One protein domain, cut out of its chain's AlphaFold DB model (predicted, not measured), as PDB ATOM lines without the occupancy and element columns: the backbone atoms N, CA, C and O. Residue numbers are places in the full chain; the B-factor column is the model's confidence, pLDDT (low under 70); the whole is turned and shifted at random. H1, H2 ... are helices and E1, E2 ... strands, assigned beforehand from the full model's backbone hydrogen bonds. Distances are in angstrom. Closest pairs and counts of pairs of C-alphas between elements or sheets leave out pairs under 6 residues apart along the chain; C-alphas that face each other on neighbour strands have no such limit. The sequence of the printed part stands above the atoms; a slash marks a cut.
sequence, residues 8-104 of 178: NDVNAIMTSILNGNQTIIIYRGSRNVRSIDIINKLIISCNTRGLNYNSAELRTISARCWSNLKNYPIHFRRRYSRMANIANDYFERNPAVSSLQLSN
ATOM      1  N   ASN A   8    -162.384  -8.251  39.227       69.62
ATOM      2  CA  ASN A   8    -163.611  -8.555  39.960       69.62
ATOM      3  C   ASN A   8    -163.604  -9.991  40.495       69.62
ATOM      4  O   ASN A   8    -164.018 -10.211  41.630       69.62
ATOM      5  N   ASP A   9    -163.057 -10.940  39.730       70.56
ATOM      6  CA  ASP A   9    -162.921 -12.328  40.183       70.56
ATOM      7  C   ASP A   9    -161.962 -12.423  41.376       70.56
ATOM      8  O   ASP A   9    -162.276 -13.049  42.387       70.56
ATOM      9  N   VAL A  10    -160.827 -11.717  41.312       71.81
ATOM     10  CA  VAL A  10    -159.877 -11.645  42.433       71.81
ATOM     11  C   VAL A  10    -160.518 -10.995  43.664       71.81
ATOM     12  O   VAL A  10    -160.329 -11.493  44.770       71.81
ATOM     13  N   ASN A  11    -161.300  -9.926  43.499       68.88
ATOM     14  CA  ASN A  11    -161.981  -9.260  44.615       68.88
ATOM     15  C   ASN A  11    -163.022 -10.170  45.284       68.88
ATOM     16  O   ASN A  11    -163.026 -10.280  46.506       68.88
ATOM     17  N   ALA A  12    -163.854 -10.872  44.509       71.62
ATOM     18  CA  ALA A  12    -164.852 -11.803  45.044       71.62
ATOM     19  C   ALA A  12    -164.208 -12.968  45.821       71.62
ATOM     20  O   ALA A  12    -164.656 -13.348  46.910       71.62
ATOM     21  N   ILE A  13    -163.107 -13.501  45.288       75.50
ATOM     22  CA  ILE A  13    -162.299 -14.530  45.948       75.50
ATOM     23  C   ILE A  13    -161.670 -13.979  47.233       75.50
ATOM     24  O   ILE A  13    -161.705 -14.649  48.263       75.50
ATOM     25  N   MET A  14    -161.143 -12.752  47.211       72.38
ATOM     26  CA  MET A  14    -160.563 -12.109  48.393       72.38
ATOM     27  C   MET A  14    -161.591 -11.893  49.502       72.38
ATOM     28  O   MET A  14    -161.301 -12.227  50.646       72.38
ATOM     29  N   THR A  15    -162.797 -11.419  49.185       69.81
ATOM     30  CA  THR A  15    -163.888 -11.304  50.167       69.81
ATOM     31  C   THR A  15    -164.172 -12.652  50.824       69.81
ATOM     32  O   THR A  15    -164.301 -12.745  52.043       69.81
ATOM     33  N   SER A  16    -164.178 -13.725  50.033       68.44
ATOM     34  CA  SER A  16    -164.378 -15.074  50.561       68.44
ATOM     35  C   SER A  16    -163.222 -15.506  51.469       68.44
ATOM     36  O   SER A  16    -163.461 -15.949  52.586       68.44
ATOM     37  N   ILE A  17    -161.970 -15.298  51.055       71.19
ATOM     38  CA  ILE A  17    -160.773 -15.561  51.874       71.19
ATOM     39  C   ILE A  17    -160.847 -14.807  53.219       71.19
ATOM     40  O   ILE A  17    -160.490 -15.355  54.259       71.19
ATOM     41  N   LEU A  18    -161.352 -13.573  53.237       68.25
ATOM     42  CA  LEU A  18    -161.432 -12.757  54.453       68.25
ATOM     43  C   LEU A  18    -162.589 -13.159  55.386       68.25
ATOM     44  O   LEU A  18    -162.399 -13.148  56.601       68.25
ATOM     45  N   ASN A  19    -163.741 -13.579  54.846       65.25
ATOM     46  CA  ASN A  19    -164.958 -13.888  55.618       65.25
ATOM     47  C   ASN A  19    -164.806 -15.027  56.637       65.25
ATOM     48  O   ASN A  19    -165.587 -15.117  57.577       65.25
ATOM     49  N   GLY A  20    -163.818 -15.907  56.467       60.53
ATOM     50  CA  GLY A  20    -163.377 -16.812  57.521       60.53
ATOM     51  C   GLY A  20    -164.385 -17.838  58.046       60.53
ATOM     52  O   GLY A  20    -164.120 -18.399  59.098       60.53
ATOM     53  N   ASN A  21    -165.486 -18.119  57.352       63.03
ATOM     54  CA  ASN A  21    -166.491 -19.113  57.759       63.03
ATOM     55  C   ASN A  21    -166.445 -20.387  56.899       63.03
ATOM     56  O   ASN A  21    -167.456 -21.054  56.705       63.03
ATOM     57  N   GLN A  22    -165.280 -20.720  56.343       68.69
ATOM     58  CA  GLN A  22    -165.127 -21.857  55.435       68.69
ATOM     59  C   GLN A  22    -164.663 -23.122  56.150       68.69
ATOM     60  O   GLN A  22    -163.853 -23.083  57.067       68.69
ATOM     61  N   THR A  23    -165.089 -24.269  55.649       73.44
ATOM     62  CA  THR A  23    -164.479 -25.554  55.986       73.44
ATOM     63  C   THR A  23    -163.597 -25.973  54.823       73.44
ATOM     64  O   THR A  23    -164.045 -25.956  53.677       73.44
ATOM     65  N   ILE A  24    -162.353 -26.356  55.097       78.06
ATOM     66  CA  ILE A  24    -161.431 -26.861  54.077       78.06
ATOM     67  C   ILE A  24    -160.964 -28.269  54.423       78.06
ATOM     68  O   ILE A  24    -160.663 -28.568  55.575       78.06
ATOM     69  N   ILE A  25    -160.873 -29.126  53.405       81.12
ATOM     70  CA  ILE A  25    -160.293 -30.467  53.521       81.12
ATOM     71  C   ILE A  25    -158.943 -30.458  52.807       81.12
ATOM     72  O   ILE A  25    -158.849 -30.191  51.601       81.12
ATOM     73  N   ILE A  26    -157.887 -30.725  53.567       82.19
ATOM     74  CA  ILE A  26    -156.508 -30.793  53.091       82.19
ATOM     75  C   ILE A  26    -156.128 -32.258  52.961       82.19
ATOM     76  O   ILE A  26    -156.360 -33.038  53.874       82.19
ATOM     77  N   TYR A  27    -155.514 -32.608  51.837       81.25
ATOM     78  CA  TYR A  27    -154.954 -33.933  51.602       81.25
ATOM     79  C   TYR A  27    -153.430 -33.816  51.635       81.25
ATOM     80  O   TYR A  27    -152.883 -32.953  50.937       81.25
ATOM     81  N   ARG A  28    -152.745 -34.639  52.437       73.06
ATOM     82  CA  ARG A  28    -151.275 -34.662  52.487       73.06
ATOM     83  C   ARG A  28    -150.757 -35.765  51.574       73.06
ATOM     84  O   ARG A  28    -151.111 -36.928  51.723       73.06
ATOM     85  N   GLY A  29    -149.930 -35.363  50.612       73.75
ATOM     86  CA  GLY A  29    -149.091 -36.274  49.833       73.75
ATOM     87  C   GLY A  29    -147.725 -36.452  50.499       73.75
ATOM     88  O   GLY A  29    -147.622 -36.556  51.712       73.75
ATOM     89  N   SER A  30    -146.647 -36.407  49.715       61.88
ATOM     90  CA  SER A  30    -145.275 -36.578  50.225       61.88
ATOM     91  C   SER A  30    -144.656 -35.331  50.872       61.88
ATOM     92  O   SER A  30    -143.616 -35.430  51.515       61.88
ATOM     93  N   ARG A  31    -145.255 -34.145  50.699       80.12
ATOM     94  CA  ARG A  31    -144.681 -32.864  51.149       80.12
ATOM     95  C   ARG A  31    -145.513 -32.198  52.239       80.12
ATOM     96  O   ARG A  31    -146.727 -32.390  52.306       80.12
ATOM     97  N   ASN A  32    -144.862 -31.340  53.020       83.81
ATOM     98  CA  ASN A  32    -145.526 -30.498  54.012       83.81
ATOM     99  C   ASN A  32    -146.528 -29.536  53.361       83.81
ATOM    100  O   ASN A  32    -146.284 -28.981  52.283       83.81
ATOM    101  N   VAL A  33    -147.647 -29.345  54.054       82.50
ATOM    102  CA  VAL A  33    -148.709 -28.400  53.716       82.50
ATOM    103  C   VAL A  33    -148.178 -26.984  53.911       82.50
ATOM    104  O   VAL A  33    -147.620 -26.666  54.962       82.50
ATOM    105  N   ARG A  34    -148.350 -26.118  52.908       83.88
ATOM    106  CA  ARG A  34    -147.967 -24.701  52.971       83.88
ATOM    107  C   ARG A  34    -149.203 -23.811  53.066       83.88
ATOM    108  O   ARG A  34    -150.289 -24.171  52.615       83.88
ATOM    109  N   SER A  35    -149.023 -22.585  53.548       80.06
ATOM    110  CA  SER A  35    -150.075 -21.556  53.590       80.06
ATOM    111  C   SER A  35    -150.699 -21.274  52.214       80.06
ATOM    112  O   SER A  35    -151.904 -21.049  52.116       80.06
ATOM    113  N   ILE A  36    -149.919 -21.369  51.132       79.50
ATOM    114  CA  ILE A  36    -150.440 -21.232  49.764       79.50
ATOM    115  C   ILE A  36    -151.327 -22.414  49.336       79.50
ATOM    116  O   ILE A  36    -152.276 -22.216  48.582       79.50
ATOM    117  N   ASP A  37    -151.076 -23.631  49.838       77.69
ATOM    118  CA  ASP A  37    -151.914 -24.801  49.543       77.69
ATOM    119  C   ASP A  37    -153.307 -24.636  50.182       77.69
ATOM    120  O   ASP A  37    -154.321 -24.975  49.572       77.69
ATOM    121  N   ILE A  38    -153.366 -24.021  51.368       77.88
ATOM    122  CA  ILE A  38    -154.616 -23.649  52.046       77.88
ATOM    123  C   ILE A  38    -155.394 -22.603  51.247       77.88
ATOM    124  O   ILE A  38    -156.597 -22.749  51.044       77.88
ATOM    125  N   ILE A  39    -154.713 -21.575  50.737       77.88
ATOM    126  CA  ILE A  39    -155.349 -20.538  49.912       77.88
ATOM    127  C   ILE A  39    -155.870 -21.117  48.600       77.88
ATOM    128  O   ILE A  39    -156.986 -20.798  48.206       77.88
ATOM    129  N   ASN A  40    -155.124 -22.019  47.958       80.88
ATOM    130  CA  ASN A  40    -155.605 -22.731  46.775       80.88
ATOM    131  C   ASN A  40    -156.895 -23.505  47.068       80.88
ATOM    132  O   ASN A  40    -157.847 -23.430  46.294       80.88
ATOM    133  N   LYS A  41    -156.952 -24.216  48.201       80.81
ATOM    134  CA  LYS A  41    -158.166 -24.927  48.622       80.81
ATOM    135  C   LYS A  41    -159.327 -23.975  48.887       80.81
ATOM    136  O   LYS A  41    -160.441 -24.280  48.473       80.81
ATOM    137  N   LEU A  42    -159.067 -22.815  49.488       78.50
ATOM    138  CA  LEU A  42    -160.084 -21.787  49.689       78.50
ATOM    139  C   LEU A  42    -160.617 -21.250  48.361       78.50
ATOM    140  O   LEU A  42    -161.826 -21.237  48.167       78.50
ATOM    141  N   ILE A  43    -159.740 -20.909  47.417       78.19
ATOM    142  CA  ILE A  43    -160.123 -20.438  46.078       78.19
ATOM    143  C   ILE A  43    -161.024 -21.456  45.376       78.19
ATOM    144  O   ILE A  43    -162.058 -21.081  44.831       78.19
ATOM    145  N   ILE A  44    -160.662 -22.742  45.428       77.31
ATOM    146  CA  ILE A  44    -161.467 -23.823  44.844       77.31
ATOM    147  C   ILE A  44    -162.819 -23.937  45.561       77.31
ATOM    148  O   ILE A  44    -163.844 -24.047  44.900       77.31
ATOM    149  N   SER A  45    -162.843 -23.869  46.897       72.50
ATOM    150  CA  SER A  45    -164.081 -23.991  47.684       72.50
ATOM    151  C   SER A  45    -165.037 -22.805  47.515       72.50
ATOM    152  O   SER A  45    -166.249 -22.971  47.582       72.50
ATOM    153  N   CYS A  46    -164.501 -21.606  47.278       67.25
ATOM    154  CA  CYS A  46    -165.268 -20.369  47.123       67.25
ATOM    155  C   CYS A  46    -165.631 -20.083  45.661       67.25
ATOM    156  O   CYS A  46    -166.182 -19.028  45.351       67.25
ATOM    157  N   ASN A  47    -165.313 -21.004  44.752       67.62
ATOM    158  CA  ASN A  47    -165.610 -20.887  43.339       67.62
ATOM    159  C   ASN A  47    -167.095 -21.154  43.062       67.62
ATOM    160  O   ASN A  47    -167.488 -22.189  42.525       67.62
ATOM    161  N   THR A  48    -167.929 -20.181  43.412       54.91
ATOM    162  CA  THR A  48    -169.385 -20.217  43.231       54.91
ATOM    163  C   THR A  48    -169.819 -20.267  41.764       54.91
ATOM    164  O   THR A  48    -170.965 -20.592  41.481       54.91
ATOM    165  N   ARG A  49    -168.912 -19.975  40.821       57.75
ATOM    166  CA  ARG A  49    -169.173 -19.997  39.373       57.75
ATOM    167  C   ARG A  49    -168.890 -21.346  38.703       57.75
ATOM    168  O   ARG A  49    -169.069 -21.451  37.494       57.75
ATOM    169  N   GLY A  50    -168.413 -22.355  39.440       59.31
ATOM    170  CA  GLY A  50    -168.095 -23.673  38.871       59.31
ATOM    171  C   GLY A  50    -166.949 -23.657  37.849       59.31
ATOM    172  O   GLY A  50    -166.851 -24.550  37.013       59.31
ATOM    173  N   LEU A  51    -166.084 -22.635  37.881       66.12
ATOM    174  CA  LEU A  51    -164.977 -22.492  36.933       66.12
ATOM    175  C   LEU A  51    -163.858 -23.494  37.243       66.12
ATOM    176  O   LEU A  51    -163.162 -23.364  38.244       66.12
ATOM    177  N   ASN A  52    -163.626 -24.476  36.382       70.38
ATOM    178  CA  ASN A  52    -162.512 -25.405  36.568       70.38
ATOM    179  C   ASN A  52    -161.176 -24.721  36.243       70.38
ATOM    180  O   ASN A  52    -160.677 -24.818  35.124       70.38
ATOM    181  N   TYR A  53    -160.603 -24.023  37.229       75.31
ATOM    182  CA  TYR A  53    -159.289 -23.402  37.101       75.31
ATOM    183  C   TYR A  53    -158.220 -24.469  36.882       75.31
ATOM    184  O   TYR A  53    -158.074 -25.404  37.676       75.31
ATOM    185  N   ASN A  54    -157.418 -24.302  35.837       80.44
ATOM    186  CA  ASN A  54    -156.248 -25.144  35.643       80.44
ATOM    187  C   ASN A  54    -155.131 -24.785  36.648       80.44
ATOM    188  O   ASN A  54    -155.180 -23.784  37.370       80.44
ATOM    189  N   SER A  55    -154.077 -25.604  36.704       76.31
ATOM    190  CA  SER A  55    -153.001 -25.426  37.693       76.31
ATOM    191  C   SER A  55    -152.203 -24.117  37.545       76.31
ATOM    192  O   SER A  55    -151.600 -23.662  38.522       76.31
ATOM    193  N   ALA A  56    -152.169 -23.518  36.351       77.19
ATOM    194  CA  ALA A  56    -151.491 -22.248  36.093       77.19
ATOM    195  C   ALA A  56    -152.372 -21.056  36.502       77.19
ATOM    196  O   ALA A  56    -151.892 -20.108  37.130       77.19
ATOM    197  N   GLU A  57    -153.674 -21.140  36.229       79.75
ATOM    198  CA  GLU A  57    -154.679 -20.168  36.663       79.75
ATOM    199  C   GLU A  57    -154.755 -20.114  38.192       79.75
ATOM    200  O   GLU A  57    -154.618 -19.036  38.768       79.75
ATOM    201  N   LEU A  58    -154.839 -21.266  38.873       78.00
ATOM    202  CA  LEU A  58    -154.830 -21.327  40.342       78.00
ATOM    203  C   LEU A  58    -153.568 -20.712  40.946       78.00
ATOM    204  O   LEU A  58    -153.652 -19.956  41.913       78.00
ATOM    205  N   ARG A  59    -152.393 -20.991  40.370       76.75
ATOM    206  CA  ARG A  59    -151.131 -20.373  40.806       76.75
ATOM    207  C   ARG A  59    -151.152 -18.856  40.638       76.75
ATOM    208  O   ARG A  59    -150.716 -18.137  41.531       76.75
ATOM    209  N   THR A  60    -151.701 -18.366  39.533       78.00
ATOM    210  CA  THR A  60    -151.796 -16.926  39.260       78.00
ATOM    211  C   THR A  60    -152.761 -16.235  40.223       78.00
ATOM    212  O   THR A  60    -152.419 -15.205  40.804       78.00
ATOM    213  N   ILE A  61    -153.949 -16.808  40.437       77.19
ATOM    214  CA  ILE A  61    -154.960 -16.269  41.359       77.19
ATOM    215  C   ILE A  61    -154.420 -16.277  42.786       77.19
ATOM    216  O   ILE A  61    -154.456 -15.251  43.457       77.19
ATOM    217  N   SER A  62    -153.870 -17.401  43.244       73.44
ATOM    218  CA  SER A  62    -153.351 -17.530  44.608       73.44
ATOM    219  C   SER A  62    -152.186 -16.590  44.889       73.44
ATOM    220  O   SER A  62    -152.173 -15.956  45.942       73.44
ATOM    221  N   ALA A  63    -151.262 -16.411  43.941       77.12
ATOM    222  CA  ALA A  63    -150.191 -15.427  44.061       77.12
ATOM    223  C   ALA A  63    -150.737 -13.993  44.149       77.12
ATOM    224  O   ALA A  63    -150.294 -13.218  44.999       77.12
ATOM    225  N   ARG A  64    -151.738 -13.643  43.328       70.31
ATOM    226  CA  ARG A  64    -152.407 -12.331  43.386       70.31
ATOM    227  C   ARG A  64    -153.139 -12.125  44.712       70.31
ATOM    228  O   ARG A  64    -152.963 -11.084  45.336       70.31
ATOM    229  N   CYS A  65    -153.895 -13.113  45.186       71.25
ATOM    230  CA  CYS A  65    -154.569 -13.070  46.483       71.25
ATOM    231  C   CYS A  65    -153.566 -12.925  47.635       71.25
ATOM    232  O   CYS A  65    -153.745 -12.077  48.506       71.25
ATOM    233  N   TRP A  66    -152.465 -13.680  47.614       73.06
ATOM    234  CA  TRP A  66    -151.400 -13.574  48.613       73.06
ATOM    235  C   TRP A  66    -150.721 -12.203  48.604       73.06
ATOM    236  O   TRP A  66    -150.475 -11.614  49.658       73.06
ATOM    237  N   SER A  67    -150.451 -11.665  47.414       71.19
ATOM    238  CA  SER A  67    -149.925 -10.310  47.265       71.19
ATOM    239  C   SER A  67    -150.907  -9.271  47.796       71.19
ATOM    240  O   SER A  67    -150.481  -8.351  48.483       71.19
ATOM    241  N   ASN A  68    -152.210  -9.445  47.558       63.38
ATOM    242  CA  ASN A  68    -153.247  -8.552  48.068       63.38
ATOM    243  C   ASN A  68    -153.396  -8.637  49.589       63.38
ATOM    244  O   ASN A  68    -153.665  -7.609  50.204       63.38
ATOM    245  N   LEU A  69    -153.149  -9.799  50.214       59.81
ATOM    246  CA  LEU A  69    -153.072  -9.915  51.677       59.81
ATOM    247  C   LEU A  69    -152.002  -8.978  52.268       59.81
ATOM    248  O   LEU A  69    -152.207  -8.499  53.379       59.81
ATOM    249  N   LYS A  70    -150.932  -8.656  51.503       63.56
ATOM    250  CA  LYS A  70    -150.388  -7.279  51.348       63.56
ATOM    251  C   LYS A  70    -150.946  -6.217  52.284       63.56
ATOM    252  O   LYS A  70    -150.345  -5.826  53.282       63.56
ATOM    253  N   ASN A  71    -152.130  -5.804  51.869       59.41
ATOM    254  CA  ASN A  71    -152.797  -4.569  52.218       59.41
ATOM    255  C   ASN A  71    -153.780  -4.767  53.379       59.41
ATOM    256  O   ASN A  71    -154.512  -3.848  53.721       59.41
ATOM    257  N   TYR A  72    -153.825  -5.973  53.952       56.81
ATOM    258  CA  TYR A  72    -154.672  -6.321  55.086       56.81
ATOM    259  C   TYR A  72    -153.813  -6.544  56.335       56.81
ATOM    260  O   TYR A  72    -152.632  -6.897  56.218       56.81
ATOM    261  N   PRO A  73    -154.401  -6.394  57.536       56.31
ATOM    262  CA  PRO A  73    -153.704  -6.645  58.789       56.31
ATOM    263  C   PRO A  73    -152.956  -7.984  58.809       56.31
ATOM    264  O   PRO A  73    -153.449  -9.012  58.332       56.31
ATOM    265  N   ILE A  74    -151.768  -7.993  59.418       57.41
ATOM    266  CA  ILE A  74    -150.847  -9.142  59.405       57.41
ATOM    267  C   ILE A  74    -151.473 -10.443  59.938       57.41
ATOM    268  O   ILE A  74    -151.088 -11.535  59.506       57.41
ATOM    269  N   HIS A  75    -152.480 -10.350  60.815       61.28
ATOM    270  CA  HIS A  75    -153.189 -11.509  61.359       61.28
ATOM    271  C   HIS A  75    -153.883 -12.350  60.273       61.28
ATOM    272  O   HIS A  75    -153.892 -13.577  60.382       61.28
ATOM    273  N   PHE A  76    -154.356 -11.743  59.178       61.22
ATOM    274  CA  PHE A  76    -154.941 -12.484  58.053       61.22
ATOM    275  C   PHE A  76    -153.922 -13.385  57.351       61.22
ATOM    276  O   PHE A  76    -154.264 -14.473  56.901       61.22
ATOM    277  N   ARG A  77    -152.653 -12.973  57.282       62.38
ATOM    278  CA  ARG A  77    -151.575 -13.791  56.701       62.38
ATOM    279  C   ARG A  77    -151.106 -14.860  57.677       62.38
ATOM    280  O   ARG A  77    -150.929 -16.012  57.287       62.38
ATOM    281  N   ARG A  78    -150.947 -14.486  58.955       70.62
ATOM    282  CA  ARG A  78    -150.558 -15.406  60.036       70.62
ATOM    283  C   ARG A  78    -151.567 -16.543  60.201       70.62
ATOM    284  O   ARG A  78    -151.149 -17.664  60.471       70.62
ATOM    285  N   ARG A  79    -152.860 -16.293  59.957       76.62
ATOM    286  CA  ARG A  79    -153.916 -17.320  59.929       76.62
ATOM    287  C   ARG A  79    -153.538 -18.519  59.063       76.62
ATOM    288  O   ARG A  79    -153.544 -19.645  59.549       76.62
ATOM    289  N   TYR A  80    -153.201 -18.288  57.796       77.12
ATOM    290  CA  TYR A  80    -152.945 -19.379  56.851       77.12
ATOM    291  C   TYR A  80    -151.649 -20.123  57.160       77.12
ATOM    292  O   TYR A  80    -151.578 -21.333  56.965       77.12
ATOM    293  N   SER A  81    -150.643 -19.427  57.694       79.00
ATOM    294  CA  SER A  81    -149.435 -20.075  58.212       79.00
ATOM    295  C   SER A  81    -149.741 -20.949  59.431       79.00
ATOM    296  O   SER A  81    -149.307 -22.093  59.486       79.00
ATOM    297  N   ARG A  82    -150.559 -20.462  60.375       81.62
ATOM    298  CA  ARG A  82    -150.974 -21.236  61.555       81.62
ATOM    299  C   ARG A  82    -151.742 -22.497  61.166       81.62
ATOM    300  O   ARG A  82    -151.478 -23.560  61.707       81.62
ATOM    301  N   MET A  83    -152.661 -22.394  60.211       78.69
ATOM    302  CA  MET A  83    -153.394 -23.551  59.688       78.69
ATOM    303  C   MET A  83    -152.473 -24.583  59.025       78.69
ATOM    304  O   MET A  83    -152.701 -25.779  59.176       78.69
ATOM    305  N   ALA A  84    -151.430 -24.136  58.315       82.06
ATOM    306  CA  ALA A  84    -150.443 -25.034  57.718       82.06
ATOM    307  C   ALA A  84    -149.676 -25.804  58.799       82.06
ATOM    308  O   ALA A  84    -149.524 -27.016  58.686       82.06
ATOM    309  N   ASN A  85    -149.262 -25.114  59.866       80.75
ATOM    310  CA  ASN A  85    -148.584 -25.736  61.003       80.75
ATOM    311  C   ASN A  85    -149.487 -26.771  61.683       80.75
ATOM    312  O   ASN A  85    -149.084 -27.917  61.814       80.75
ATOM    313  N   ILE A  86    -150.741 -26.415  61.993       82.81
ATOM    314  CA  ILE A  86    -151.718 -27.348  62.582       82.81
ATOM    315  C   ILE A  86    -151.886 -28.599  61.709       82.81
ATOM    316  O   ILE A  86    -151.937 -29.713  62.226       82.81
ATOM    317  N   ALA A  87    -151.969 -28.428  60.385       81.25
ATOM    318  CA  ALA A  87    -152.090 -29.557  59.474       81.25
ATOM    319  C   ALA A  87    -150.849 -30.457  59.503       81.25
ATOM    320  O   ALA A  87    -150.986 -31.673  59.615       81.25
ATOM    321  N   ASN A  88    -149.651 -29.874  59.420       83.12
ATOM    322  CA  ASN A  88    -148.406 -30.638  59.449       83.12
ATOM    323  C   ASN A  88    -148.230 -31.381  60.778       83.12
ATOM    324  O   ASN A  88    -148.022 -32.591  60.743       83.12
ATOM    325  N   ASP A  89    -148.440 -30.708  61.914       85.50
ATOM    326  CA  ASP A  89    -148.380 -31.316  63.248       85.50
ATOM    327  C   ASP A  89    -149.330 -32.517  63.359       85.50
ATOM    328  O   ASP A  89    -148.977 -33.566  63.901       85.50
ATOM    329  N   TYR A  90    -150.550 -32.390  62.825       83.69
ATOM    330  CA  TYR A  90    -151.524 -33.475  62.830       83.69
ATOM    331  C   TYR A  90    -151.055 -34.672  61.996       83.69
ATOM    332  O   TYR A  90    -151.104 -35.804  62.474       83.69
ATOM    333  N   PHE A  91    -150.593 -34.442  60.767       84.50
ATOM    334  CA  PHE A  91    -150.149 -35.526  59.893       84.50
ATOM    335  C   PHE A  91    -148.832 -36.167  60.351       84.50
ATOM    336  O   PHE A  91    -148.583 -37.326  60.037       84.50
ATOM    337  N   GLU A  92    -147.971 -35.436  61.057       87.31
ATOM    338  CA  GLU A  92    -146.774 -35.998  61.692       87.31
ATOM    339  C   GLU A  92    -147.140 -36.937  62.842       87.31
ATOM    340  O   GLU A  92    -146.572 -38.021  62.952       87.31
ATOM    341  N   ARG A  93    -148.147 -36.576  63.646       85.81
ATOM    342  CA  ARG A  93    -148.680 -37.450  64.704       85.81
ATOM    343  C   ARG A  93    -149.494 -38.627  64.158       85.81
ATOM    344  O   ARG A  93    -149.628 -39.633  64.845       85.81
ATOM    345  N   ASN A  94    -150.044 -38.503  62.948       82.69
ATOM    346  CA  ASN A  94    -150.953 -39.480  62.344       82.69
ATOM    347  C   ASN A  94    -150.519 -39.844  60.909       82.69
ATOM    348  O   ASN A  94    -151.198 -39.471  59.949       82.69
ATOM    349  N   PRO A  95    -149.419 -40.596  60.728       83.75
ATOM    350  CA  PRO A  95    -148.844 -40.861  59.405       83.75
ATOM    351  C   PRO A  95    -149.749 -41.691  58.480       83.75
ATOM    352  O   PRO A  95    -149.607 -41.619  57.263       83.75
ATOM    353  N   ALA A  96    -150.696 -42.458  59.031       85.19
ATOM    354  CA  ALA A  96    -151.675 -43.222  58.251       85.19
ATOM    355  C   ALA A  96    -152.817 -42.357  57.685       85.19
ATOM    356  O   ALA A  96    -153.581 -42.817  56.835       85.19
ATOM    357  N   VAL A  97    -152.968 -41.116  58.158       80.81
ATOM    358  CA  VAL A  97    -154.061 -40.239  57.742       80.81
ATOM    359  C   VAL A  97    -153.671 -39.471  56.483       80.81
ATOM    360  O   VAL A  97    -152.671 -38.760  56.445       80.81
ATOM    361  N   SER A  98    -154.500 -39.582  55.447       82.50
ATOM    362  CA  SER A  98    -154.292 -38.916  54.158       82.50
ATOM    363  C   SER A  98    -155.010 -37.569  54.038       82.50
ATOM    364  O   SER A  98    -154.691 -36.789  53.137       82.50
ATOM    365  N   SER A  99    -155.957 -37.262  54.936       81.00
ATOM    366  CA  SER A  99    -156.741 -36.024  54.901       81.00
ATOM    367  C   SER A  99    -157.068 -35.438  56.282       81.00
ATOM    368  O   SER A  99    -157.199 -36.151  57.268       81.00
ATOM    369  N   LEU A 100    -157.212 -34.112  56.348       80.88
ATOM    370  CA  LEU A 100    -157.581 -33.363  57.551       80.88
ATOM    371  C   LEU A 100    -158.587 -32.264  57.203       80.88
ATOM    372  O   LEU A 100    -158.391 -31.507  56.249       80.88
ATOM    373  N   GLN A 101    -159.637 -32.141  58.013       82.50
ATOM    374  CA  GLN A 101    -160.630 -31.077  57.914       82.50
ATOM    375  C   GLN A 101    -160.282 -29.930  58.875       82.50
ATOM    376  O   GLN A 101    -160.162 -30.135  60.080       82.50
ATOM    377  N   LEU A 102    -160.147 -28.712  58.348       71.12
ATOM    378  CA  LEU A 102    -159.950 -27.488  59.125       71.12
ATOM    379  C   LEU A 102    -161.170 -26.577  58.978       71.12
ATOM    380  O   LEU A 102    -161.611 -26.293  57.863       71.12
ATOM    381  N   SER A 103    -161.687 -26.083  60.103       66.88
ATOM    382  CA  SER A 103    -162.681 -25.007  60.121       66.88
ATOM    383  C   SER A 103    -161.978 -23.661  60.234       66.88
ATOM    384  O   SER A 103    -161.131 -23.461  61.104       66.88
ATOM    385  N   ASN A 104    -162.352 -22.728  59.368       59.12
ATOM    386  CA  ASN A 104    -161.904 -21.352  59.449       59.12
ATOM    387  C   ASN A 104    -162.706 -20.533  60.457       59.12
ATOM    388  O   ASN A 104    -162.220 -19.468  60.802       59.12
TER     389      ASN A 104
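What this domain is: This is residues 8 to 104 of the 178 residues of an uncharacterized protein of Diversispora epigaea (UniProt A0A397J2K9). A short helix, H2, sits in the middle, and the three other helices cross it at large angles: H3 and H1 pack on it toward one end of the domain, and the long helix H4 passes over its first turn and runs on along one side to the other end. A small two-stranded ribbon, E1 and E2, completes the body, with E1 next to H2 and E2 next to the later half of H4. The printed part has 97 residues, with four named helices and two named strands in the order H1, E1, H2, H3, H4, E2; the sheet is antiparallel, and the class is mostly helix. The whole is compact, with a radius of gyration of the C-alphas of 13.3 A and spans of 41 by 30 by 22 A.

How they stand to each other: The sheet has two strands, E1, residues 23 to 27, and E2, residues 99 to 103, which are antiparallel neighbours with 159 degrees between their directions. The C-alphas of Ile 25 and Gln 101 face each other at 4.4 A. N 26 and O 100 are within hydrogen-bond range at 2.8 A, and so are N 24 and O 102 at 2.9 A. H2, residues 35 to 45, and E1 have 7 pairs of C-alphas within 8 A, and the closest C-alphas of the two are those of Ile 24 and Lys 41, 6.6 A apart. H4, residues 74 to 93, and E2 have 2 pairs of C-alphas within 8 A, and the closest C-alphas of the two are those of Ala 87 and Leu 100, 7.0 A apart. H2 is the hub, the helix that touches most other helices. H4 touches it with residues 80 to 84 alone, about perpendicular at 83 degrees, and the closest C-alphas are those of Ser 35 and Tyr 80, 4.9 A apart. H3, residues 55 to 69, touches H2 with the C-alphas of Asn 40 and Ser 62 closest, 6.1 A apart. These two run opposite ways at a steep tilt of 69 degrees, only just short of about perpendicular. H1, residues 8 to 19, touches H2 with residues 13 to 17 alone; the closest C-alphas, of Ile 13 and Ile 43, are 6.3 A apart, and the lines are only just about perpendicular, at 71 degrees. H1 also touches H3, its residues 10 to 14 meeting residues 61 to 65, with the C-alphas of Met 14 and Cys 65 closest at 6.4 A; they run the same way at a steep tilt of 62 degrees. H3 and H4 are close but not clearly touching, with the C-alphas of Leu 69 and Arg 77 closest at 6.5 A. H3 is apart from both strands. In H1, H2 and H3 every O i to N i+4 pair is within hydrogen-bond range, and in H4 15 of 16 are.

Where its parts are: E1 begins at C-alpha 23, at (-164.479, -25.554, 55.986), and is 13.4 A long; E2 is 13.6 A long and ends at C-alpha 103, at (-162.681, -25.007, 60.121). H4 measures 28.9 A, from C-alpha 74 at (-150.847, -9.142, 59.405) to C-alpha 93 at (-148.680, -37.450, 64.704). H3 is 20.9 A long, H1 16.6 A and H2 15.4 A.

The domain as a whole: The two C-alphas farthest apart are those of Asn 8 and Ala 96, 41.0 A. The printed part has no cut. The links H1 to E1, H3 to H4 and H4 to E2 are tight, those from E1 to H2 and from H2 to H3 are short, and no link is long. The mean pLDDT of the printed part is 73.9, and 28 residues are under 70, among them residues 18 to 22, 46 to 51 and 68 to 77.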